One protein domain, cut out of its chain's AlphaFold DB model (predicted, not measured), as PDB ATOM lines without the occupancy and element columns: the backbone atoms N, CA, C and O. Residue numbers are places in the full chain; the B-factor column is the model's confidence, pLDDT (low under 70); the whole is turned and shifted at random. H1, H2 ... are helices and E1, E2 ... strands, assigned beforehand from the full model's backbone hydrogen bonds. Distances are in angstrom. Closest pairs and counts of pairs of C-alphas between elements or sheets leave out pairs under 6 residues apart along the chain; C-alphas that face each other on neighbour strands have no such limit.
ATOM      1  N   ASP A   8     151.228 138.517 192.126       94.44
ATOM      2  CA  ASP A   8     150.125 139.480 192.279       94.44
ATOM      3  C   ASP A   8     148.833 138.966 191.637       94.44
ATOM      4  O   ASP A   8     147.761 139.066 192.230       94.44
ATOM      5  N   SER A   9     148.936 138.346 190.460       93.31
ATOM      6  CA  SER A   9     147.784 137.773 189.749       93.31
ATOM      7  C   SER A   9     147.123 136.647 190.561       93.31
ATOM      8  O   SER A   9     145.896 136.532 190.602       93.31
ATOM      9  N   PHE A  10     147.937 135.848 191.265       92.38
ATOM     10  CA  PHE A  10     147.465 134.810 192.184       92.38
ATOM     11  C   PHE A  10     146.725 135.415 193.387       92.38
ATOM     12  O   PHE A  10     145.594 135.025 193.677       92.38
ATOM     13  N   TYR A  11     147.303 136.418 194.059       91.50
ATOM     14  CA  TYR A  11     146.662 137.057 195.219       91.50
ATOM     15  C   TYR A  11     145.449 137.927 194.861       91.50
ATOM     16  O   TYR A  11     144.549 138.093 195.687       91.50
ATOM     17  N   ASN A  12     145.369 138.408 193.620       92.88
ATOM     18  CA  ASN A  12     144.187 139.070 193.064       92.88
ATOM     19  C   ASN A  12     143.082 138.083 192.640       92.88
ATOM     20  O   ASN A  12     142.031 138.509 192.150       92.88
ATOM     21  N   ASN A  13     143.282 136.777 192.858       91.12
ATOM     22  CA  ASN A  13     142.340 135.701 192.550       91.12
ATOM     23  C   ASN A  13     141.954 135.615 191.062       91.12
ATOM     24  O   ASN A  13     140.834 135.224 190.715       91.12
ATOM     25  N   GLU A  14     142.861 135.973 190.152       93.69
ATOM     26  CA  GLU A  14     142.608 135.869 188.709       93.69
ATOM     27  C   GLU A  14     142.459 134.408 188.260       93.69
ATOM     28  O   GLU A  14     141.632 134.097 187.398       93.69
ATOM     29  N   HIS A  15     143.170 133.488 188.917       91.56
ATOM     30  CA  HIS A  15     143.060 132.049 188.683       91.56
ATOM     31  C   HIS A  15     141.657 131.512 188.974       91.56
ATOM     32  O   HIS A  15     141.169 130.661 188.230       91.56
ATOM     33  N   GLN A  16     140.964 132.035 189.991       89.50
ATOM     34  CA  GLN A  16     139.600 131.612 190.325       89.50
ATOM     35  C   GLN A  16     138.616 131.952 189.203       89.50
ATOM     36  O   GLN A  16     137.757 131.142 188.864       89.50
ATOM     37  N   LYS A  17     138.783 133.115 188.558       87.25
ATOM     38  CA  LYS A  17     137.961 133.514 187.402       87.25
ATOM     39  C   LYS A  17     138.195 132.615 186.188       87.25
ATOM     40  O   LYS A  17     137.291 132.446 185.379       87.25
ATOM     41  N   SER A  18     139.396 132.048 186.060       87.88
ATOM     42  CA  SER A  18     139.738 131.154 184.950       87.88
ATOM     43  C   SER A  18     139.106 129.760 185.067       87.88
ATOM     44  O   SER A  18     138.970 129.078 184.054       87.88
ATOM     45  N   GLY A  19     138.744 129.318 186.281       87.12
ATOM     46  CA  GLY A  19     138.262 127.954 186.548       87.12
ATOM     47  C   GLY A  19     139.314 126.851 186.337       87.12
ATOM     48  O   GLY A  19     138.973 125.667 186.326       87.12
ATOM     49  N   LYS A  20     140.585 127.226 186.140       92.56
ATOM     50  CA  LYS A  20     141.713 126.316 185.913       92.56
ATOM     51  C   LYS A  20     142.541 126.126 187.193       92.56
ATOM     52  O   LYS A  20     142.661 127.078 187.970       92.56
ATOM     53  N   PRO A  21     143.149 124.944 187.400       95.06
ATOM     54  CA  PRO A  21     144.169 124.771 188.429       95.06
ATOM     55  C   PRO A  21     145.369 125.681 188.175       95.06
ATOM     56  O   PRO A  21     145.697 125.988 187.024       95.06
ATOM     57  N   VAL A  22     146.055 126.081 189.242       95.88
ATOM     58  CA  VAL A  22     147.288 126.868 189.124       95.88
ATOM     59  C   VAL A  22     148.454 125.921 188.883       95.88
ATOM     60  O   VAL A  22     148.651 124.990 189.659       95.88
ATOM     61  N   LEU A  23     149.239 126.169 187.834       97.25
ATOM     62  CA  LEU A  23     150.563 125.566 187.687       97.25
ATOM     63  C   LEU A  23     151.575 126.546 188.276       97.25
ATOM     64  O   LEU A  23     151.872 127.568 187.658       97.25
ATOM     65  N   LEU A  24     152.048 126.257 189.485       96.31
ATOM     66  CA  LEU A  24     153.035 127.074 190.179       96.31
ATOM     67  C   LEU A  24     154.438 126.607 189.801       96.31
ATOM     68  O   LEU A  24     154.787 125.452 190.038       96.31
ATOM     69  N   PHE A  25     155.246 127.528 189.284       96.50
ATOM     70  CA  PHE A  25     156.660 127.322 189.010       96.50
ATOM     71  C   PHE A  25     157.519 128.296 189.823       96.50
ATOM     72  O   PHE A  25     157.470 129.513 189.637       96.50
ATOM     73  N   ILE A  26     158.306 127.751 190.745       94.12
ATOM     74  CA  ILE A  26     159.241 128.486 191.594       94.12
ATOM     75  C   ILE A  26     160.600 128.474 190.904       94.12
ATOM     76  O   ILE A  26     161.319 127.480 190.909       94.12
ATOM     77  N   HIS A  27     160.929 129.577 190.253       94.00
ATOM     78  CA  HIS A  27     162.027 129.651 189.301       94.00
ATOM     79  C   HIS A  27     163.192 130.479 189.850       94.00
ATOM     80  O   HIS A  27     162.996 131.462 190.561       94.00
ATOM     81  N   SER A  28     164.417 130.085 189.510       91.25
ATOM     82  CA  SER A  28     165.619 130.883 189.745       91.25
ATOM     83  C   SER A  28     166.442 130.941 188.467       91.25
ATOM     84  O   SER A  28     166.954 129.915 188.024       91.25
ATOM     85  N   ASP A  29     166.648 132.144 187.926       89.38
ATOM     86  CA  ASP A  29     167.517 132.362 186.759       89.38
ATOM     87  C   ASP A  29     168.971 131.917 187.010       89.38
ATOM     88  O   ASP A  29     169.720 131.672 186.066       89.38
ATOM     89  N   GLN A  30     169.378 131.811 188.282       89.44
ATOM     90  CA  GLN A  30     170.729 131.408 188.684       89.44
ATOM     91  C   GLN A  30     170.968 129.893 188.589       89.44
ATOM     92  O   GLN A  30     172.114 129.461 188.688       89.44
ATOM     93  N   LEU A  31     169.914 129.085 188.433       90.44
ATOM     94  CA  LEU A  31     170.006 127.625 188.391       90.44
ATOM     95  C   LEU A  31     169.752 127.124 186.966       90.44
ATOM     96  O   LEU A  31     168.684 127.361 186.398       90.44
ATOM     97  N   SER A  32     170.712 126.394 186.392       92.56
ATOM     98  CA  SER A  32     170.591 125.847 185.032       92.56
ATOM     99  C   SER A  32     169.389 124.914 184.892       92.56
ATOM    100  O   SER A  32     168.629 125.069 183.939       92.56
ATOM    101  N   CYS A  33     169.134 124.045 185.874       92.94
ATOM    102  CA  CYS A  33     167.983 123.138 185.860       92.94
ATOM    103  C   CYS A  33     166.629 123.866 185.793       92.94
ATOM    104  O   CYS A  33     165.698 123.388 185.147       92.94
ATOM    105  N   CYS A  34     166.507 125.051 186.403       94.25
ATOM    106  CA  CYS A  34     165.290 125.862 186.322       94.25
ATOM    107  C   CYS A  34     165.078 126.397 184.899       94.25
ATOM    108  O   CYS A  34     163.956 126.395 184.397       94.25
ATOM    109  N   ASN A  35     166.151 126.831 184.237       94.25
ATOM    110  CA  ASN A  35     166.103 127.344 182.867       94.25
ATOM    111  C   ASN A  35     165.845 126.227 181.842       94.25
ATOM    112  O   ASN A  35     165.101 126.419 180.875       94.25
ATOM    113  N   GLU A  36     166.415 125.044 182.073       95.31
ATOM    114  CA  GLU A  36     166.156 123.839 181.282       95.31
ATOM    115  C   GLU A  36     164.696 123.388 181.414       95.31
ATOM    116  O   GLU A  36     164.041 123.141 180.399       95.31
ATOM    117  N   LEU A  37     164.146 123.366 182.636       95.62
ATOM    118  CA  LEU A  37     162.734 123.048 182.867       95.62
ATOM    119  C   LEU A  37     161.797 124.065 182.205       95.62
ATOM    120  O   LEU A  37     160.817 123.666 181.581       95.62
ATOM    121  N   ASP A  38     162.096 125.364 182.294       95.06
ATOM    122  CA  ASP A  38     161.295 126.408 181.640       95.06
ATOM    123  C   ASP A  38     161.255 126.217 180.114       95.06
ATOM    124  O   ASP A  38     160.190 126.231 179.496       95.06
ATOM    125  N   SER A  39     162.418 125.942 179.517       94.69
ATOM    126  CA  SER A  39     162.545 125.665 178.081       94.69
ATOM    127  C   SER A  39     161.785 124.402 177.668       94.69
ATOM    128  O   SER A  39     161.154 124.365 176.608       94.69
ATOM    129  N   LEU A  40     161.808 123.367 178.511       94.88
ATOM    130  CA  LEU A  40     161.059 122.138 178.280       94.88
ATOM    131  C   LEU A  40     159.544 122.373 178.330       94.88
ATOM    132  O   LEU A  40     158.827 121.885 177.457       94.88
ATOM    133  N   LEU A  41     159.057 123.138 179.312       95.12
ATOM    134  CA  LEU A  41     157.639 123.491 179.425       95.12
ATOM    135  C   LEU A  41     157.163 124.282 178.199       95.12
ATOM    136  O   LEU A  41     156.071 124.025 177.691       95.12
ATOM    137  N   GLU A  42     157.982 125.205 177.687       93.38
ATOM    138  CA  GLU A  42     157.696 125.931 176.443       93.38
ATOM    139  C   GLU A  42     157.573 125.001 175.235       93.38
ATOM    140  O   GLU A  42     156.656 125.153 174.421       93.38
ATOM    141  N   ASN A  43     158.474 124.021 175.131       93.00
ATOM    142  CA  ASN A  43     158.437 123.026 174.067       93.00
ATOM    143  C   ASN A  43     157.160 122.174 174.150       93.00
ATOM    144  O   ASN A  43     156.428 122.093 173.164       93.00
ATOM    145  N   ILE A  44     156.837 121.636 175.330       92.12
ATOM    146  CA  ILE A  44     155.594 120.883 175.576       92.12
ATOM    147  C   ILE A  44     154.376 121.712 175.146       92.12
ATOM    148  O   ILE A  44     153.582 121.282 174.311       92.12
ATOM    149  N   ASN A  45     154.287 122.960 175.615       91.25
ATOM    150  CA  ASN A  45     153.163 123.834 175.297       91.25
ATOM    151  C   ASN A  45     152.995 124.082 173.791       91.25
ATOM    152  O   ASN A  45     151.874 124.216 173.304       91.25
ATOM    153  N   SER A  46     154.100 124.142 173.044       88.50
ATOM    154  CA  SER A  46     154.062 124.326 171.591       88.50
ATOM    155  C   SER A  46     153.542 123.104 170.822       88.50
ATOM    156  O   SER A  46     153.098 123.261 169.685       88.50
ATOM    157  N   GLN A  47     153.580 121.912 171.426       86.19
ATOM    158  CA  GLN A  47     153.216 120.650 170.780       86.19
ATOM    159  C   GLN A  47     151.769 120.226 171.064       86.19
ATOM    160  O   GLN A  47     151.071 119.802 170.143       86.19
ATOM    161  N   ASP A  48     151.309 120.335 172.314       79.81
ATOM    162  CA  ASP A  48     150.034 119.744 172.760       79.81
ATOM    163  C   ASP A  48     149.089 120.710 173.491       79.81
ATOM    164  O   ASP A  48     147.958 120.332 173.806       79.81
ATOM    165  N   CYS A  49     149.516 121.958 173.724       83.62
ATOM    166  CA  CYS A  49     148.754 122.983 174.443       83.62
ATOM    167  C   CYS A  49     148.228 122.517 175.817       83.62
ATOM    168  O   CYS A  49     147.251 123.073 176.320       83.62
ATOM    169  N   ILE A  50     148.849 121.524 176.472       85.38
ATOM    170  CA  ILE A  50     148.385 121.020 177.776       85.38
ATOM    171  C   ILE A  50     148.334 122.130 178.835       85.38
ATOM    172  O   ILE A  50     147.475 122.119 179.721       85.38
ATOM    173  N   LEU A  51     149.200 123.141 178.710       89.12
ATOM    174  CA  LEU A  51     149.229 124.293 179.609       89.12
ATOM    175  C   LEU A  51     148.027 125.229 179.444       89.12
ATOM    176  O   LEU A  51     147.725 125.975 180.376       89.12
ATOM    177  N   ASP A  52     147.255 125.126 178.357       91.38
ATOM    178  CA  ASP A  52     145.972 125.829 178.226       91.38
ATOM    179  C   ASP A  52     144.943 125.344 179.252       91.38
ATOM    180  O   ASP A  52     143.960 126.039 179.523       91.38
ATOM    181  N   HIS A  53     145.153 124.181 179.869       94.19
ATOM    182  CA  HIS A  53     144.320 123.691 180.962       94.19
ATOM    183  C   HIS A  53     144.714 124.240 182.336       94.19
ATOM    184  O   HIS A  53     143.995 123.986 183.301       94.19
ATOM    185  N   TYR A  54     145.778 125.038 182.421       96.00
ATOM    186  CA  TYR A  54     146.277 125.623 183.659       96.00
ATOM    187  C   TYR A  54     146.190 127.149 183.672       96.00
ATOM    188  O   TYR A  54     146.087 127.818 182.641       96.00
ATOM    189  N   PHE A  55     146.254 127.704 184.877       96.31
ATOM    190  CA  PHE A  55     146.609 129.092 185.127       96.31
ATOM    191  C   PHE A  55     148.098 129.142 185.527       96.31
ATOM    192  O   PHE A  55     148.424 128.829 186.674       96.31
ATOM    193  N   PRO A  56     149.023 129.458 184.603       96.81
ATOM    194  CA  PRO A  56     150.456 129.403 184.879       96.81
ATOM    195  C   PRO A  56     150.894 130.589 185.746       96.81
ATOM    196  O   PRO A  56     150.668 131.747 185.382       96.81
ATOM    197  N   VAL A  57     151.548 130.305 186.872       96.88
ATOM    198  CA  VAL A  57     152.132 131.297 187.785       96.88
ATOM    199  C   VAL A  57     153.610 130.987 187.959       96.88
ATOM    200  O   VAL A  57     153.967 129.884 188.364       96.88
ATOM    201  N   LYS A  58     154.466 131.970 187.678       96.31
ATOM    202  CA  LYS A  58     155.908 131.888 187.916       96.31
ATOM    203  C   LYS A  58     156.288 132.876 189.010       96.31
ATOM    204  O   LYS A  58     155.906 134.044 188.947       96.31
ATOM    205  N   VAL A  59     157.041 132.406 189.997       93.69
ATOM    206  CA  VAL A  59     157.585 133.238 191.078       93.69
ATOM    207  C   VAL A  59     159.092 133.076 191.132       93.69
ATOM    208  O   VAL A  59     159.598 131.979 190.903       93.69
ATOM    209  N   SER A  60     159.812 134.154 191.438       91.50
ATOM    210  CA  SER A  60     161.268 134.085 191.561       91.50
ATOM    211  C   SER A  60     161.665 133.625 192.960       91.50
ATOM    212  O   SER A  60     161.201 134.203 193.940       91.50
ATOM    213  N   SER A  61     162.534 132.620 193.079       88.44
ATOM    214  CA  SER A  61     163.161 132.237 194.352       88.44
ATOM    215  C   SER A  61     164.482 132.958 194.623       88.44
ATOM    216  O   SER A  61     165.054 132.798 195.702       88.44
ATOM    217  N   PHE A  62     164.945 133.802 193.698       85.44
ATOM    218  CA  PHE A  62     166.130 134.635 193.867       85.44
ATOM    219  C   PHE A  62     165.732 136.113 193.949       85.44
ATOM    220  O   PHE A  62     165.251 136.690 192.983       85.44
ATOM    221  N   ASN A  63     165.946 136.744 195.108       84.69
ATOM    222  CA  ASN A  63     165.437 138.095 195.409       84.69
ATOM    223  C   ASN A  63     163.907 138.246 195.187       84.69
ATOM    224  O   ASN A  63     163.474 139.166 194.492       84.69
ATOM    225  N   PRO A  64     163.082 137.368 195.795       88.50
ATOM    226  CA  PRO A  64     161.630 137.357 195.671       88.50
ATOM    227  C   PRO A  64     161.010 138.681 196.124       88.50
ATOM    228  O   PRO A  64     161.417 139.261 197.141       88.50
ATOM    229  N   SER A  65     159.952 139.100 195.428       90.56
ATOM    230  CA  SER A  65     159.048 140.140 195.925       90.56
ATOM    231  C   SER A  65     158.352 139.698 197.222       90.56
ATOM    232  O   SER A  65     158.357 138.521 197.583       90.56
ATOM    233  N   GLU A  66     157.699 140.616 197.941       89.31
ATOM    234  CA  GLU A  66     156.958 140.252 199.161       89.31
ATOM    235  C   GLU A  66     155.838 139.234 198.906       89.31
ATOM    236  O   GLU A  66     155.568 138.386 199.756       89.31
ATOM    237  N   ASN A  67     155.202 139.273 197.734       91.56
ATOM    238  CA  ASN A  67     154.185 138.291 197.375       91.56
ATOM    239  C   ASN A  67     154.807 136.953 196.947       91.56
ATOM    240  O   ASN A  67     154.315 135.908 197.372       91.56
ATOM    241  N   ASP A  68     155.940 136.956 196.238       91.50
ATOM    242  CA  ASP A  68     156.674 135.714 195.949       91.50
ATOM    243  C   ASP A  68     157.135 135.033 197.243       91.50
ATOM    244  O   ASP A  68     156.965 133.825 197.398       91.50
ATOM    245  N   LYS A  69     157.625 135.805 198.227       88.69
ATOM    246  CA  LYS A  69     157.999 135.287 199.556       88.69
ATOM    247  C   LYS A  69     156.835 134.579 200.237       88.69
ATOM    248  O   LYS A  69     157.033 133.517 200.819       88.69
ATOM    249  N   LYS A  70     155.625 135.143 200.179       88.12
ATOM    250  CA  LYS A  70     154.433 134.513 200.771       88.12
ATOM    251  C   LYS A  70     154.103 133.185 200.088       88.12
ATOM    252  O   LYS A  70     153.827 132.217 200.790       88.12
ATOM    253  N   ILE A  71     154.184 133.112 198.756       89.31
ATOM    254  CA  ILE A  71     153.975 131.856 198.016       89.31
ATOM    255  C   ILE A  71     155.060 130.839 198.390       89.31
ATOM    256  O   ILE A  71     154.740 129.733 198.818       89.31
ATOM    257  N   ILE A  72     156.337 131.217 198.332       88.69
ATOM    258  CA  ILE A  72     157.456 130.333 198.696       88.69
ATOM    259  C   ILE A  72     157.296 129.807 200.128       88.69
ATOM    260  O   ILE A  72     157.448 128.611 200.359       88.69
ATOM    261  N   ASN A  73     156.913 130.659 201.083       85.56
ATOM    262  CA  ASN A  73     156.712 130.260 202.478       85.56
ATOM    263  C   ASN A  73     155.596 129.224 202.667       85.56
ATOM    264  O   ASN A  73     155.668 128.435 203.613       85.56
ATOM    265  N   ASN A  74     154.604 129.208 201.780       84.62
ATOM    266  CA  ASN A  74     153.482 128.274 201.831       84.62
ATOM    267  C   ASN A  74     153.740 126.980 201.043       84.62
ATOM    268  O   ASN A  74     153.066 125.980 201.285       84.62
ATOM    269  N   HIS A  75     154.706 126.976 200.117       86.38
ATOM    270  CA  HIS A  75     154.880 125.887 199.146       86.38
ATOM    271  C   HIS A  75     156.245 125.188 199.198       86.38
ATOM    272  O   HIS A  75     156.316 124.002 198.866       86.38
ATOM    273  N   ILE A  76     157.300 125.860 199.674       86.50
ATOM    274  CA  ILE A  76     158.654 125.306 199.816       86.50
ATOM    275  C   ILE A  76     159.005 125.134 201.287       86.50
ATOM    276  O   ILE A  76     158.959 126.074 202.078       86.50
ATOM    277  N   PHE A  77     159.399 123.916 201.647       84.12
ATOM    278  CA  PHE A  77     159.815 123.553 202.997       84.12
ATOM    279  C   PHE A  77     161.177 122.867 202.936       84.12
ATOM    280  O   PHE A  77     162.175 123.556 202.774       84.12
ATOM    281  N   VAL A  78     161.214 121.539 203.040       85.94
ATOM    282  CA  VAL A  78     162.411 120.714 202.838       85.94
ATOM    283  C   VAL A  78     162.168 119.844 201.611       85.94
ATOM    284  O   VAL A  78     161.093 119.244 201.517       85.94
ATOM    285  N   ALA A  79     163.124 119.821 200.678       86.50
ATOM    286  CA  ALA A  79     163.096 119.020 199.450       86.50
ATOM    287  C   ALA A  79     161.776 119.121 198.659       86.50
ATOM    288  O   ALA A  79     161.278 118.140 198.104       86.50
ATOM    289  N   SER A  80     161.175 120.311 198.619       88.25
ATOM    290  CA  SER A  80     159.906 120.541 197.924       88.25
ATOM    291  C   SER A  80     160.155 120.748 196.427       88.25
ATOM    292  O   SER A  80     161.096 121.460 196.079       88.25
ATOM    293  N   PRO A  81     159.346 120.159 195.533       90.81
ATOM    294  CA  PRO A  81     159.538 120.337 194.101       90.81
ATOM    295  C   PRO A  81     159.197 121.766 193.693       90.81
ATOM    296  O   PRO A  81     158.279 122.383 194.248       90.81
ATOM    297  N   ILE A  82     159.928 122.280 192.709       93.06
ATOM    298  CA  ILE A  82     159.745 123.653 192.230       93.06
ATOM    299  C   ILE A  82     158.554 123.824 191.284       93.06
ATOM    300  O   ILE A  82     158.136 124.952 191.033       93.06
ATOM    301  N   LEU A  83     158.004 122.723 190.769       95.12
ATOM    302  CA  LEU A  83     156.799 122.702 189.945       95.12
ATOM    303  C   LEU A  83     155.683 121.979 190.704       95.12
ATOM    304  O   LEU A  83     155.881 120.867 191.199       95.12
ATOM    305  N   GLN A  84     154.526 122.627 190.834       93.81
ATOM    306  CA  GLN A  84     153.398 122.145 191.636       93.81
ATOM    307  C   GLN A  84     152.065 122.497 190.966       93.81
ATOM    308  O   GLN A  84     151.950 123.530 190.305       93.81
ATOM    309  N   VAL A  85     151.036 121.676 191.184       93.62
ATOM    310  CA  VAL A  85     149.646 122.019 190.843       93.62
ATOM    311  C   VAL A  85     148.901 122.408 192.110       93.62
ATOM    312  O   VAL A  85     148.958 121.679 193.104       93.62
ATOM    313  N   LEU A  86     148.201 123.544 192.069       91.25
ATOM    314  CA  LEU A  86     147.411 124.054 193.186       91.25
ATOM    315  C   LEU A  86     145.916 124.120 192.856       91.25
ATOM    316  O   LEU A  86     145.511 124.422 191.726       91.25
ATOM    317  N   ASN A  87     145.107 123.923 193.893       86.94
ATOM    318  CA  ASN A  87     143.676 124.191 193.905       86.94
ATOM    319  C   ASN A  87     143.381 125.702 193.940       86.94
ATOM    320  O   ASN A  87     144.256 126.545 194.151       86.94
ATOM    321  N   HIS A  88     142.110 126.065 193.749       84.25
ATOM    322  CA  HIS A  88     141.661 127.462 193.739       84.25
ATOM    323  C   HIS A  88     141.865 128.217 195.061       84.25
ATOM    324  O   HIS A  88     141.994 129.445 195.058       84.25
ATOM    325  N   ASP A  89     141.900 127.498 196.177       81.12
ATOM    326  CA  ASP A  89     142.178 128.021 197.516       81.12
ATOM    327  C   ASP A  89     143.685 128.121 197.828       81.12
ATOM    328  O   ASP A  89     144.062 128.596 198.902       81.12
ATOM    329  N   GLY A  90     144.542 127.716 196.884       82.44
ATOM    330  CA  GLY A  90     145.991 127.701 197.029       82.44
ATOM    331  C   GLY A  90     146.537 126.474 197.753       82.44
ATOM    332  O   GLY A  90     147.738 126.431 198.006       82.44
ATOM    333  N   SER A  91     145.711 125.481 198.095       81.56
ATOM    334  CA  SER A  91     146.229 124.197 198.567       81.56
ATOM    335  C   SER A  91     146.937 123.462 197.425       81.56
ATOM    336  O   SER A  91     146.619 123.655 196.250       81.56
ATOM    337  N   ARG A  92     147.882 122.581 197.751       85.31
ATOM    338  CA  ARG A  92     148.501 121.704 196.753       85.31
ATOM    339  C   ARG A  92     147.533 120.582 196.364       85.31
ATOM    340  O   ARG A  92     146.733 120.123 197.174       85.31
ATOM    341  N   SER A  93     147.577 120.194 195.093       85.00
ATOM    342  CA  SER A  93     146.856 119.034 194.556       85.00
ATOM    343  C   SER A  93     147.785 118.031 193.876       85.00
ATOM    344  O   SER A  93     147.387 116.887 193.664       85.00
ATOM    345  N   HIS A  94     148.994 118.438 193.475       89.31
ATOM    346  CA  HIS A  94     150.014 117.543 192.933       89.31
ATOM    347  C   HIS A  94     151.418 118.150 193.040       89.31
ATOM    348  O   HIS A  94     151.626 119.331 192.749       89.31
ATOM    349  N   GLU A  95     152.374 117.311 193.424       88.00
ATOM    350  CA  GLU A  95     153.803 117.597 193.471       88.00
ATOM    351  C   GLU A  95     154.528 116.762 192.414       88.00
ATOM    352  O   GLU A  95     154.372 115.545 192.371       88.00
ATOM    353  N   PHE A  96     155.331 117.416 191.575       90.44
ATOM    354  CA  PHE A  96     156.025 116.740 190.483       90.44
ATOM    355  C   PHE A  96     157.202 115.913 191.014       90.44
ATOM    356  O   PHE A  96     158.022 116.409 191.792       90.44
ATOM    357  N   SER A  97     157.318 114.662 190.568       85.19
ATOM    358  CA  SER A  97     158.352 113.745 191.069       85.19
ATOM    359  C   SER A  97     159.755 114.037 190.539       85.19
ATOM    360  O   SER A  97     160.701 114.008 191.319       85.19
ATOM    361  N   TYR A  98     159.881 114.344 189.245       86.62
ATOM    362  CA  TYR A  98     161.170 114.339 188.536       86.62
ATOM    363  C   TYR A  98     161.829 115.709 188.391       86.62
ATOM    364  O   TYR A  98     162.906 115.786 187.813       86.62
ATOM    365  N   VAL A  99     161.179 116.774 188.858       91.38
ATOM    366  CA  VAL A  99     161.651 118.165 188.739       91.38
ATOM    367  C   VAL A  99     162.660 118.510 189.839       91.38
ATOM    368  O   VAL A  99     162.688 117.812 190.858       91.38
ATOM    369  N   PRO A 100     163.434 119.606 189.695       92.88
ATOM    370  CA  PRO A 100     164.361 120.023 190.733       92.88
ATOM    371  C   PRO A 100     163.629 120.276 192.050       92.88
ATOM    372  O   PRO A 100     162.467 120.715 192.083       92.88
ATOM    373  N   ARG A 101     164.328 120.022 193.153       91.56
ATOM    374  CA  ARG A 101     163.806 120.224 194.505       91.56
ATOM    375  C   ARG A 101     164.576 121.305 195.229       91.56
ATOM    376  O   ARG A 101     165.781 121.458 195.070       91.56
ATOM    377  N   GLN A 102     163.858 122.044 196.063       90.12
ATOM    378  CA  GLN A 102     164.406 123.147 196.830       90.12
ATOM    379  C   GLN A 102     163.988 123.089 198.299       90.12
ATOM    380  O   GLN A 102     162.891 122.644 198.655       90.12
ATOM    381  N   THR A 103     164.868 123.603 199.152       88.25
ATOM    382  CA  THR A 103     164.625 123.806 200.582       88.25
ATOM    383  C   THR A 103     164.644 125.291 200.894       88.25
ATOM    384  O   THR A 103     165.540 126.022 200.469       88.25
ATOM    385  N   ARG A 104     163.657 125.774 201.649       84.75
ATOM    386  CA  ARG A 104     163.642 127.177 202.075       84.75
ATOM    387  C   ARG A 104     164.705 127.397 203.145       84.75
ATOM    388  O   ARG A 104     164.824 126.607 204.082       84.75
ATOM    389  N   HIS A 105     165.397 128.526 203.087       78.56
ATOM    390  CA  HIS A 105     166.202 128.963 204.220       78.56
ATOM    391  C   HIS A 105     165.286 129.609 205.271       78.56
ATOM    392  O   HIS A 105     164.709 130.671 205.049       78.56
ATOM    393  N   SER A 106     165.121 128.979 206.437       61.53
ATOM    394  CA  SER A 106     164.431 129.608 207.570       61.53
ATOM    395  C   SER A 106     165.371 130.570 208.313       61.53
ATOM    396  O   SER A 106     166.578 130.332 208.357       61.53
ATOM    397  N   LYS A 107     164.800 131.647 208.896       58.59
ATOM    398  CA  LYS A 107     165.444 132.805 209.583       58.59
ATOM    399  C   LYS A 107     165.584 134.091 208.740       58.59
ATOM    400  O   LYS A 107     166.643 134.705 208.693       58.59
ATOM    401  N   GLY A 108     164.488 134.528 208.112       53.66
ATOM    402  CA  GLY A 108     164.419 135.827 207.418       53.66
ATOM    403  C   GLY A 108     165.150 135.879 206.073       53.66
ATOM    404  O   GLY A 108     165.286 136.956 205.497       53.66
ATOM    405  N   TYR A 109     165.615 134.734 205.573       55.97
ATOM    406  CA  TYR A 109     166.242 134.633 204.264       55.97
ATOM    407  C   TYR A 109     165.204 134.735 203.145       55.97
ATOM    408  O   TYR A 109     164.057 134.309 203.279       55.97
ATOM    409  N   SER A 110     165.637 135.312 202.031       60.06
ATOM    410  CA  SER A 110     164.832 135.575 200.841       60.06
ATOM    411  C   SER A 110     165.230 134.670 199.674       60.06
ATOM    412  O   SER A 110     165.216 135.118 198.541       60.06
ATOM    413  N   TYR A 111     165.682 133.440 199.917       72.75
ATOM    414  CA  TYR A 111     166.051 132.517 198.838       72.75
ATOM    415  C   TYR A 111     165.949 131.053 199.278       72.75
ATOM    416  O   TYR A 111     165.719 130.752 200.455       72.75
ATOM    417  N   THR A 112     166.103 130.145 198.318       81.75
ATOM    418  CA  THR A 112     166.049 128.690 198.497       81.75
ATOM    419  C   THR A 112     167.412 128.037 198.230       81.75
ATOM    420  O   THR A 112     168.230 128.556 197.473       81.75
ATOM    421  N   HIS A 113     167.660 126.900 198.876       86.31
ATOM    422  CA  HIS A 113     168.760 125.985 198.581       86.31
ATOM    423  C   HIS A 113     168.315 124.986 197.512       86.31
ATOM    424  O   HIS A 113     167.202 124.467 197.616       86.31
ATOM    425  N   ASN A 114     169.171 124.700 196.527       88.12
ATOM    426  CA  ASN A 114     168.915 123.639 195.557       88.12
ATOM    427  C   ASN A 114     169.312 122.282 196.148       88.12
ATOM    428  O   ASN A 114     170.470 122.100 196.507       88.12
ATOM    429  N   GLU A 115     168.354 121.366 196.261       86.12
ATOM    430  CA  GLU A 115     168.567 120.022 196.816       86.12
ATOM    431  C   GLU A 115     169.044 119.037 195.749       86.12
ATOM    432  O   GLU A 115     169.919 118.215 196.004       86.12
ATOM    433  N   ASN A 116     168.471 119.128 194.550       88.31
ATOM    434  CA  ASN A 116     168.869 118.345 193.389       88.31
ATOM    435  C   ASN A 116     168.495 119.077 192.096       88.31
ATOM    436  O   ASN A 116     167.712 120.029 192.102       88.31
ATOM    437  N   GLU A 117     169.055 118.615 190.983       90.50
ATOM    438  CA  GLU A 117     168.786 119.163 189.651       90.50
ATOM    439  C   GLU A 117     167.573 118.498 188.970       90.50
ATOM    440  O   GLU A 117     167.117 118.988 187.941       90.50
ATOM    441  N   GLY A 118     167.023 117.413 189.532       87.19
ATOM    442  CA  GLY A 118     165.995 116.583 188.900       87.19
ATOM    443  C   GLY A 118     166.528 115.715 187.747       87.19
ATOM    444  O   GLY A 118     167.664 115.850 187.301       87.19
ATOM    445  N   VAL A 119     165.689 114.802 187.246       85.75
ATOM    446  CA  VAL A 119     166.024 113.843 186.159       85.75
ATOM    447  C   VAL A 119     164.948 113.813 185.071       85.75
ATOM    448  O   VAL A 119     164.622 112.783 184.480       85.75
ATOM    449  N   PHE A 120     164.331 114.964 184.838       85.38
ATOM    450  CA  PHE A 120     163.142 115.085 184.014       85.38
ATOM    451  C   PHE A 120     163.438 115.099 182.506       85.38
ATOM    452  O   PHE A 120     164.445 115.622 182.037       85.38
ATOM    453  N   ASN A 121     162.496 114.561 181.729       88.69
ATOM    454  CA  ASN A 121     162.449 114.683 180.273       88.69
ATOM    455  C   ASN A 121     161.023 115.037 179.821       88.69
ATOM    456  O   ASN A 121     160.106 115.124 180.641       88.69
ATOM    457  N   GLN A 122     160.841 115.246 178.515       90.94
ATOM    458  CA  GLN A 122     159.564 115.695 177.958       90.94
ATOM    459  C   GLN A 122     158.397 114.768 178.319       90.94
ATOM    460  O   GLN A 122     157.372 115.248 178.801       90.94
ATOM    461  N   ASP A 123     158.565 113.458 178.144       90.00
ATOM    462  CA  ASP A 123     157.500 112.479 178.362       90.00
ATOM    463  C   ASP A 123     157.114 112.400 179.843       90.00
ATOM    464  O   ASP A 123     155.929 112.420 180.177       90.00
ATOM    465  N   LEU A 124     158.101 112.388 180.747       90.62
ATOM    466  CA  LEU A 124     157.861 112.360 182.193       90.62
ATOM    467  C   LEU A 124     157.135 113.627 182.673       90.62
ATOM    468  O   LEU A 124     156.164 113.537 183.419       90.62
ATOM    469  N   ILE A 125     157.549 114.815 182.221       92.62
ATOM    470  CA  ILE A 125     156.891 116.070 182.625       92.62
ATOM    471  C   ILE A 125     155.484 116.177 182.050       92.62
ATOM    472  O   ILE A 125     154.565 116.564 182.772       92.62
ATOM    473  N   HIS A 126     155.289 115.796 180.789       92.62
ATOM    474  CA  HIS A 126     153.960 115.759 180.184       92.62
ATOM    475  C   HIS A 126     153.011 114.847 180.976       92.62
ATOM    476  O   HIS A 126     151.861 115.190 181.245       92.62
ATOM    477  N   SER A 127     153.514 113.699 181.411       92.06
ATOM    478  CA  SER A 127     152.765 112.729 182.208       92.06
ATOM    479  C   SER A 127     152.371 113.254 183.582       92.06
ATOM    480  O   SER A 127     151.226 113.086 184.004       92.06
ATOM    481  N   GLN A 128     153.301 113.935 184.253       92.56
ATOM    482  CA  GLN A 128     153.061 114.586 185.539       92.56
ATOM    483  C   GLN A 128     152.062 115.757 185.405       92.56
ATOM    484  O   GLN A 128     151.214 115.964 186.274       92.56
ATOM    485  N   LEU A 129     152.063 116.473 184.273       94.44
ATOM    486  CA  LEU A 129     151.013 117.448 183.951       94.44
ATOM    487  C   LEU A 129     149.643 116.752 183.796       94.44
ATOM    488  O   LEU A 129     148.672 117.127 184.454       94.44
ATOM    489  N   GLU A 130     149.542 115.687 182.996       94.69
ATOM    490  CA  GLU A 130     148.270 114.966 182.821       94.69
ATOM    491  C   GLU A 130     147.714 114.431 184.154       94.69
ATOM    492  O   GLU A 130     146.534 114.644 184.458       94.69
ATOM    493  N   ILE A 131     148.542 113.781 184.981       93.88
ATOM    494  CA  ILE A 131     148.080 113.261 186.275       93.88
ATOM    495  C   ILE A 131     147.754 114.389 187.259       93.88
ATOM    496  O   ILE A 131     146.762 114.293 187.983       93.88
ATOM    497  N   GLY A 132     148.501 115.497 187.237       93.94
ATOM    498  CA  GLY A 132     148.197 116.688 188.026       93.94
ATOM    499  C   GLY A 132     146.816 117.273 187.710       93.94
ATOM    500  O   GLY A 132     146.065 117.603 188.632       93.94
ATOM    501  N   LEU A 133     146.428 117.334 186.428       95.00
ATOM    502  CA  LEU A 133     145.071 117.726 186.011       95.00
ATOM    503  C   LEU A 133     144.011 116.718 186.461       95.00
ATOM    504  O   LEU A 133     142.946 117.116 186.943       95.00
ATOM    505  N   ALA A 134     144.279 115.418 186.299       94.44
ATOM    506  CA  ALA A 134     143.350 114.371 186.712       94.44
ATOM    507  C   ALA A 134     143.072 114.450 188.220       94.44
ATOM    508  O   ALA A 134     141.913 114.443 188.635       94.44
ATOM    509  N   LYS A 135     144.122 114.616 189.031       91.31
ATOM    510  CA  LYS A 135     144.027 114.766 190.486       91.31
ATOM    511  C   LYS A 135     143.292 116.020 190.912       91.31
ATOM    512  O   LYS A 135     142.437 115.939 191.789       91.31
ATOM    513  N   TYR A 136     143.570 117.155 190.274       91.62
ATOM    514  CA  TYR A 136     142.806 118.375 190.515       91.62
ATOM    515  C   TYR A 136     141.300 118.122 190.340       91.62
ATOM    516  O   TYR A 136     140.504 118.435 191.225       91.62
ATOM    517  N   HIS A 137     140.896 117.493 189.234       92.62
ATOM    518  CA  HIS A 137     139.488 117.172 189.001       92.62
ATOM    519  C   HIS A 137     138.936 116.140 189.986       92.62
ATOM    520  O   HIS A 137     137.800 116.296 190.435       92.62
ATOM    521  N   PHE A 138     139.734 115.142 190.361       89.31
ATOM    522  CA  PHE A 138     139.361 114.126 191.339       89.31
ATOM    523  C   PHE A 138     139.061 114.746 192.712       89.31
ATOM    524  O   PHE A 138     137.962 114.577 193.243       89.31
ATOM    525  N   LEU A 139     139.988 115.547 193.247       84.44
ATOM    526  CA  LEU A 139     139.852 116.209 194.551       84.44
ATOM    527  C   LEU A 139     138.705 117.234 194.569       84.44
ATOM    528  O   LEU A 139     138.039 117.409 195.587       84.44
ATOM    529  N   ASN A 140     138.401 117.847 193.421       86.19
ATOM    530  CA  ASN A 140     137.276 118.774 193.256       86.19
ATOM    531  C   ASN A 140     135.971 118.079 192.815       86.19
ATOM    532  O   ASN A 140     135.070 118.726 192.276       86.19
ATOM    533  N   LYS A 141     135.842 116.765 193.055       88.75
ATOM    534  CA  LYS A 141     134.619 115.965 192.846       88.75
ATOM    535  C   LYS A 141     134.103 115.934 191.399       88.75
ATOM    536  O   LYS A 141     132.928 115.655 191.168       88.75
ATOM    537  N   ASN A 142     134.969 116.165 190.415       91.81
ATOM    538  CA  ASN A 142     134.667 116.019 188.991       91.81
ATOM    539  C   ASN A 142     135.210 114.677 188.468       91.81
ATOM    540  O   ASN A 142     136.203 114.621 187.736       91.81
ATOM    541  N   GLN A 143     134.561 113.588 188.895       90.50
ATOM    542  CA  GLN A 143     135.032 112.220 188.664       90.50
ATOM    543  C   GLN A 143     135.098 111.847 187.179       90.50
ATOM    544  O   GLN A 143     136.040 111.166 186.774       90.50
ATOM    545  N   ASP A 144     134.136 112.294 186.368       93.25
ATOM    546  CA  ASP A 144     134.086 111.972 184.938       93.25
ATOM    547  C   ASP A 144     135.319 112.527 184.222       93.25
ATOM    548  O   ASP A 144     136.063 111.785 183.577       93.25
ATOM    549  N   LYS A 145     135.617 113.815 184.437       94.56
ATOM    550  CA  LYS A 145     136.784 114.461 183.831       94.56
ATOM    551  C   LYS A 145     138.099 113.886 184.358       94.56
ATOM    552  O   LYS A 145     139.021 113.673 183.573       94.56
ATOM    553  N   ALA A 146     138.184 113.611 185.661       94.31
ATOM    554  CA  ALA A 146     139.352 112.967 186.256       94.31
ATOM    555  C   ALA A 146     139.618 111.588 185.628       94.31
ATOM    556  O   ALA A 146     140.735 111.301 185.199       94.31
ATOM    557  N   SER A 147     138.569 110.771 185.506       94.25
ATOM    558  CA  SER A 147     138.642 109.420 184.939       94.25
ATOM    559  C   SER A 147     139.014 109.439 183.459       94.25
ATOM    560  O   SER A 147     139.780 108.589 183.012       94.25
ATOM    561  N   ASP A 148     138.499 110.393 182.686       94.88
ATOM    562  CA  ASP A 148     138.811 110.506 181.261       94.88
ATOM    563  C   ASP A 148     140.272 110.886 181.011       94.88
ATOM    564  O   ASP A 148     140.898 110.337 180.101       94.88
ATOM    565  N   ILE A 149     140.843 111.774 181.828       94.81
ATOM    566  CA  ILE A 149     142.273 112.104 181.758       94.81
ATOM    567  C   ILE A 149     143.110 110.900 182.208       94.81
ATOM    568  O   ILE A 149     144.015 110.484 181.489       94.81
ATOM    569  N   ALA A 150     142.765 110.273 183.337       93.88
ATOM    570  CA  ALA A 150     143.478 109.105 183.855       93.88
ATOM    571  C   ALA A 150     143.501 107.928 182.858       93.88
ATOM    572  O   ALA A 150     144.537 107.288 182.665       93.88
ATOM    573  N   LYS A 151     142.393 107.662 182.150       93.81
ATOM    574  CA  LYS A 151     142.346 106.622 181.106       93.81
ATOM    575  C   LYS A 151     143.332 106.907 179.977       93.81
ATOM    576  O   LYS A 151     143.975 105.972 179.505       93.81
ATOM    577  N   LYS A 152     143.481 108.173 179.563       92.12
ATOM    578  CA  LYS A 152     144.447 108.558 178.520       92.12
ATOM    579  C   LYS A 152     145.874 108.211 178.936       92.12
ATOM    580  O   LYS A 152     146.576 107.588 178.141       92.12
ATOM    581  N   ILE A 153     146.251 108.517 180.181       92.38
ATOM    582  CA  ILE A 153     147.570 108.188 180.749       92.38
ATOM    583  C   ILE A 153     147.835 106.679 180.648       92.38
ATOM    584  O   ILE A 153     148.874 106.265 180.139       92.38
ATOM    585  N   ILE A 154     146.866 105.848 181.051       90.62
ATOM    586  CA  ILE A 154     146.992 104.382 180.986       90.62
ATOM    587  C   ILE A 154     147.109 103.888 179.538       90.62
ATOM    588  O   ILE A 154     147.943 103.033 179.245       90.62
ATOM    589  N   THR A 155     146.294 104.413 178.619       88.38
ATOM    590  CA  THR A 155     146.279 103.952 177.218       88.38
ATOM    591  C   THR A 155     147.523 104.336 176.425       88.38
ATOM    592  O   THR A 155     147.875 103.626 175.486       88.38
ATOM    593  N   LYS A 156     148.204 105.428 176.791       83.69
ATOM    594  CA  LYS A 156     149.412 105.901 176.100       83.69
ATOM    595  C   LYS A 156     150.658 105.038 176.374       83.69
ATOM    596  O   LYS A 156     151.680 105.281 175.747       83.69
ATOM    597  N   ASN A 157     150.569 104.025 177.251       63.44
ATOM    598  CA  ASN A 157     151.679 103.156 177.671       63.44
ATOM    599  C   ASN A 157     152.926 103.953 178.081       63.44
ATOM    600  O   ASN A 157     154.015 103.804 177.531       63.44
ATOM    601  N   ASN A 158     152.705 104.859 179.018       67.50
ATOM    602  CA  ASN A 158     153.697 105.792 179.502       67.50
ATOM    603  C   ASN A 158     154.749 105.114 180.405       67.50
ATOM    604  O   ASN A 158     154.410 104.239 181.200       67.50
ATOM    605  N   ASN A 159     156.008 105.552 180.304       82.75
ATOM    606  CA  ASN A 159     157.129 105.066 181.118       82.75
ATOM    607  C   ASN A 159     157.117 105.608 182.561       82.75
ATOM    608  O   ASN A 159     157.867 105.116 183.403       82.75
ATOM    609  N   ASP A 160     156.279 106.603 182.866       88.38
ATOM    610  CA  ASP A 160     156.078 107.106 184.227       88.38
ATOM    611  C   ASP A 160     155.182 106.151 185.040       88.38
ATOM    612  O   ASP A 160     153.947 106.219 185.014       88.38
ATOM    613  N   HIS A 161     155.822 105.242 185.780       86.06
ATOM    614  CA  HIS A 161     155.136 104.275 186.639       86.06
ATOM    615  C   HIS A 161     154.304 104.947 187.742       86.06
ATOM    616  O   HIS A 161     153.247 104.441 188.126       86.06
ATOM    617  N   ASN A 162     154.755 106.102 188.230       85.06
ATOM    618  CA  ASN A 162     154.099 106.853 189.287       85.06
ATOM    619  C   ASN A 162     152.775 107.450 188.781       85.06
ATOM    620  O   ASN A 162     151.710 107.130 189.321       85.06
ATOM    621  N   ALA A 163     152.811 108.213 187.683       89.75
ATOM    622  CA  ALA A 163     151.601 108.761 187.066       89.75
ATOM    623  C   ALA A 163     150.615 107.652 186.666       89.75
ATOM    624  O   ALA A 163     149.404 107.793 186.851       89.75
ATOM    625  N   TYR A 164     151.125 106.526 186.164       90.00
ATOM    626  CA  TYR A 164     150.316 105.362 185.816       90.00
ATOM    627  C   TYR A 164     149.576 104.765 187.026       90.00
ATOM    628  O   TYR A 164     148.370 104.511 186.948       90.00
ATOM    629  N   ASN A 165     150.261 104.567 188.156       87.31
ATOM    630  CA  ASN A 165     149.646 104.022 189.369       87.31
ATOM    631  C   ASN A 165     148.601 104.980 189.953       87.31
ATOM    632  O   ASN A 165     147.498 104.555 190.296       87.31
ATOM    633  N   GLN A 166     148.891 106.282 189.990       88.94
ATOM    634  CA  GLN A 166     147.917 107.284 190.433       88.94
ATOM    635  C   GLN A 166     146.689 107.338 189.506       88.94
ATOM    636  O   GLN A 166     145.556 107.444 189.979       88.94
ATOM    637  N   ALA A 167     146.879 107.198 188.189       91.81
ATOM    638  CA  ALA A 167     145.779 107.136 187.229       91.81
ATOM    639  C   ALA A 167     144.873 105.916 187.468       91.81
ATOM    640  O   ALA A 167     143.647 106.043 187.411       91.81
ATOM    641  N   LYS A 168     145.452 104.748 187.784       89.75
ATOM    642  CA  LYS A 168     144.678 103.558 188.175       89.75
ATOM    643  C   LYS A 168     143.817 103.824 189.398       89.75
ATOM    644  O   LYS A 168     142.614 103.584 189.337       89.75
ATOM    645  N   ILE A 169     144.405 104.399 190.446       87.44
ATOM    646  CA  ILE A 169     143.687 104.743 191.679       87.44
ATOM    647  C   ILE A 169     142.484 105.644 191.372       87.44
ATOM    648  O   ILE A 169     141.387 105.379 191.856       87.44
ATOM    649  N   ILE A 170     142.652 106.669 190.529       89.19
ATOM    650  CA  ILE A 170     141.563 107.582 190.140       89.19
ATOM    651  C   ILE A 170     140.426 106.843 189.417       89.19
ATOM    652  O   ILE A 170     139.257 107.133 189.665       89.19
ATOM    653  N   ILE A 171     140.746 105.900 188.527       88.75
ATOM    654  CA  ILE A 171     139.747 105.133 187.761       88.75
ATOM    655  C   ILE A 171     139.025 104.111 188.647       88.75
ATOM    656  O   ILE A 171     137.819 103.898 188.489       88.75
ATOM    657  N   GLU A 172     139.761 103.467 189.551       84.19
ATOM    658  CA  GLU A 172     139.272 102.399 190.425       84.19
ATOM    659  C   GLU A 172     138.479 102.939 191.624       84.19
ATOM    660  O   GLU A 172     137.489 102.314 192.017       84.19
ATOM    661  N   LYS A 173     138.816 104.130 192.156       72.75
ATOM    662  CA  LYS A 173     137.980 104.883 193.118       72.75
ATOM    663  C   LYS A 173     136.737 105.448 192.408       72.75
ATOM    664  O   LYS A 173     136.554 106.658 192.275       72.75
TER     665      LYS A 173
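Overview. This is residues 8 to 173 of the 472 residues of an uncharacterized protein of Photorhabdus namnaonensis (UniProt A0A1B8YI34). A twisted sheet of four strands, E2 E1 E3 E4, stands in the middle, with the long helix H6 along one face and the shorter H5 across the other; H7 and H8 pack on H6 to make a three-helix bundle at one end of the domain, while the small hairpin of E5 and E6 lies toward the other end. H3 only grazes the sheet with its residues 33 to 38 and only just touches H6, its residues 40 to 44 meeting residues 122 to 126 of H6, and the short H1 and H2 graze the sheet too. The printed part has 166 residues with eight named helices and six named strands, in the order H1 H2 E1 H3 H4 E2 H5 E3 E4 E5 E6 H6 H7 H8, and its class is mixed, helices and strands. The larger sheet is mixed, E2 and E1 being parallel and the other neighbours antiparallel. The whole is compact, with a radius of gyration of the C-alphas of 15.6 A and spans of 45 by 33 by 29 A.

Along the chain. The larger sheet holds E1, residues 22 to 27, 15.0 A long from C-alpha 22 at (147.288, 126.868, 189.124); E2, residues 55 to 60, 16.8 A; E3, residues 83 to 86; and E4, residues 92 to 95. E5, residues 101 to 104, and E6, residues 112 to 116, form the second sheet. H6, residues 122 to 139, is 25.8 A long and begins at C-alpha 122, (159.564, 115.695, 177.958). H3, residues 32 to 48, is 24.7 A long, H7, residues 143 to 155, 18.1 A, and H5, residues 66 to 75, 14.5 A. H8, residues 161 to 172, is 16.4 A long and ends at C-alpha 172, (139.272, 102.399, 190.425). H1 is residues 8 to 11, H2 residues 14 to 18 and H4 residues 50 to 53.

Arrangement. The sheet E2 E1 E3 E4 is only just strongly twisted, its C-alphas lying up to 4.3 A off the best plane. E2 and E1 are parallel, with N 25 and O 57 at 2.8 A; E1 and E3 are antiparallel, with N 24 and O 84 at 2.8 A; the hairpin E3 and E4 has N 93 and O 85 at 2.8 A, each within hydrogen-bond range. E1, H3 H4 and E2 form a strand-helix-strand unit, two parallel neighbour strands with helices between, and its crossover is right-handed. There are three layers, helices on both faces: H6 lies over E3 and E4 at a height over the sheet of 9.2 A, along the strands, and H5 on the opposite face, at 7.8 A, runs across them and only just lies over E2 and E1, with 3 C-alphas on each. H6 is the hub. H6, H7 and H8 form a bundle, up and down, each running against the one before. The helical hairpin H6 and H7 touches at a shallow tilt of 24 degrees, with the closest C-alphas, Ala 134 and Ala 146, 4.3 A apart; in the helical hairpin H7 and H8, at a steep tilt of 42 degrees, those of Ala 150 and Ala 167 are 4.5 A apart. H3 and H6 only just touch, with 3 pairs of C-alphas within 8 A, the closest being Leu 40 and Gln 122 at 6.6 A; they are about perpendicular, at 74 degrees. H4 also only just touches H6, with 3 pairs, and is not on the sheet. The closest C-alphas of H1 and H5, Asp 8 and Asn 67, are 6.6 A apart, close but not clearly touching; H2 and H5 are apart. The hairpin E5 and E6 has N 113 and O 103 at 2.8 A, and residues 80 to 81 pair antiparallel with residues 101 to 102 of E5. Every O i to N i+4 pair is within hydrogen-bond range in H2, H3, H5, H6, H7 and H8; H1 and H4 are too short for such a pair.

Size, cuts and confidence. The two C-alphas farthest apart, those of Gly 108 and Thr 155, are 47.5 A apart. The printed part has no cut and no long link; H5 to E3 and E5 to E6 are short, the other links tight. The mean pLDDT of the printed part of this model is 88.7, and residues 106 to 110 and 157 to 158 are under 70.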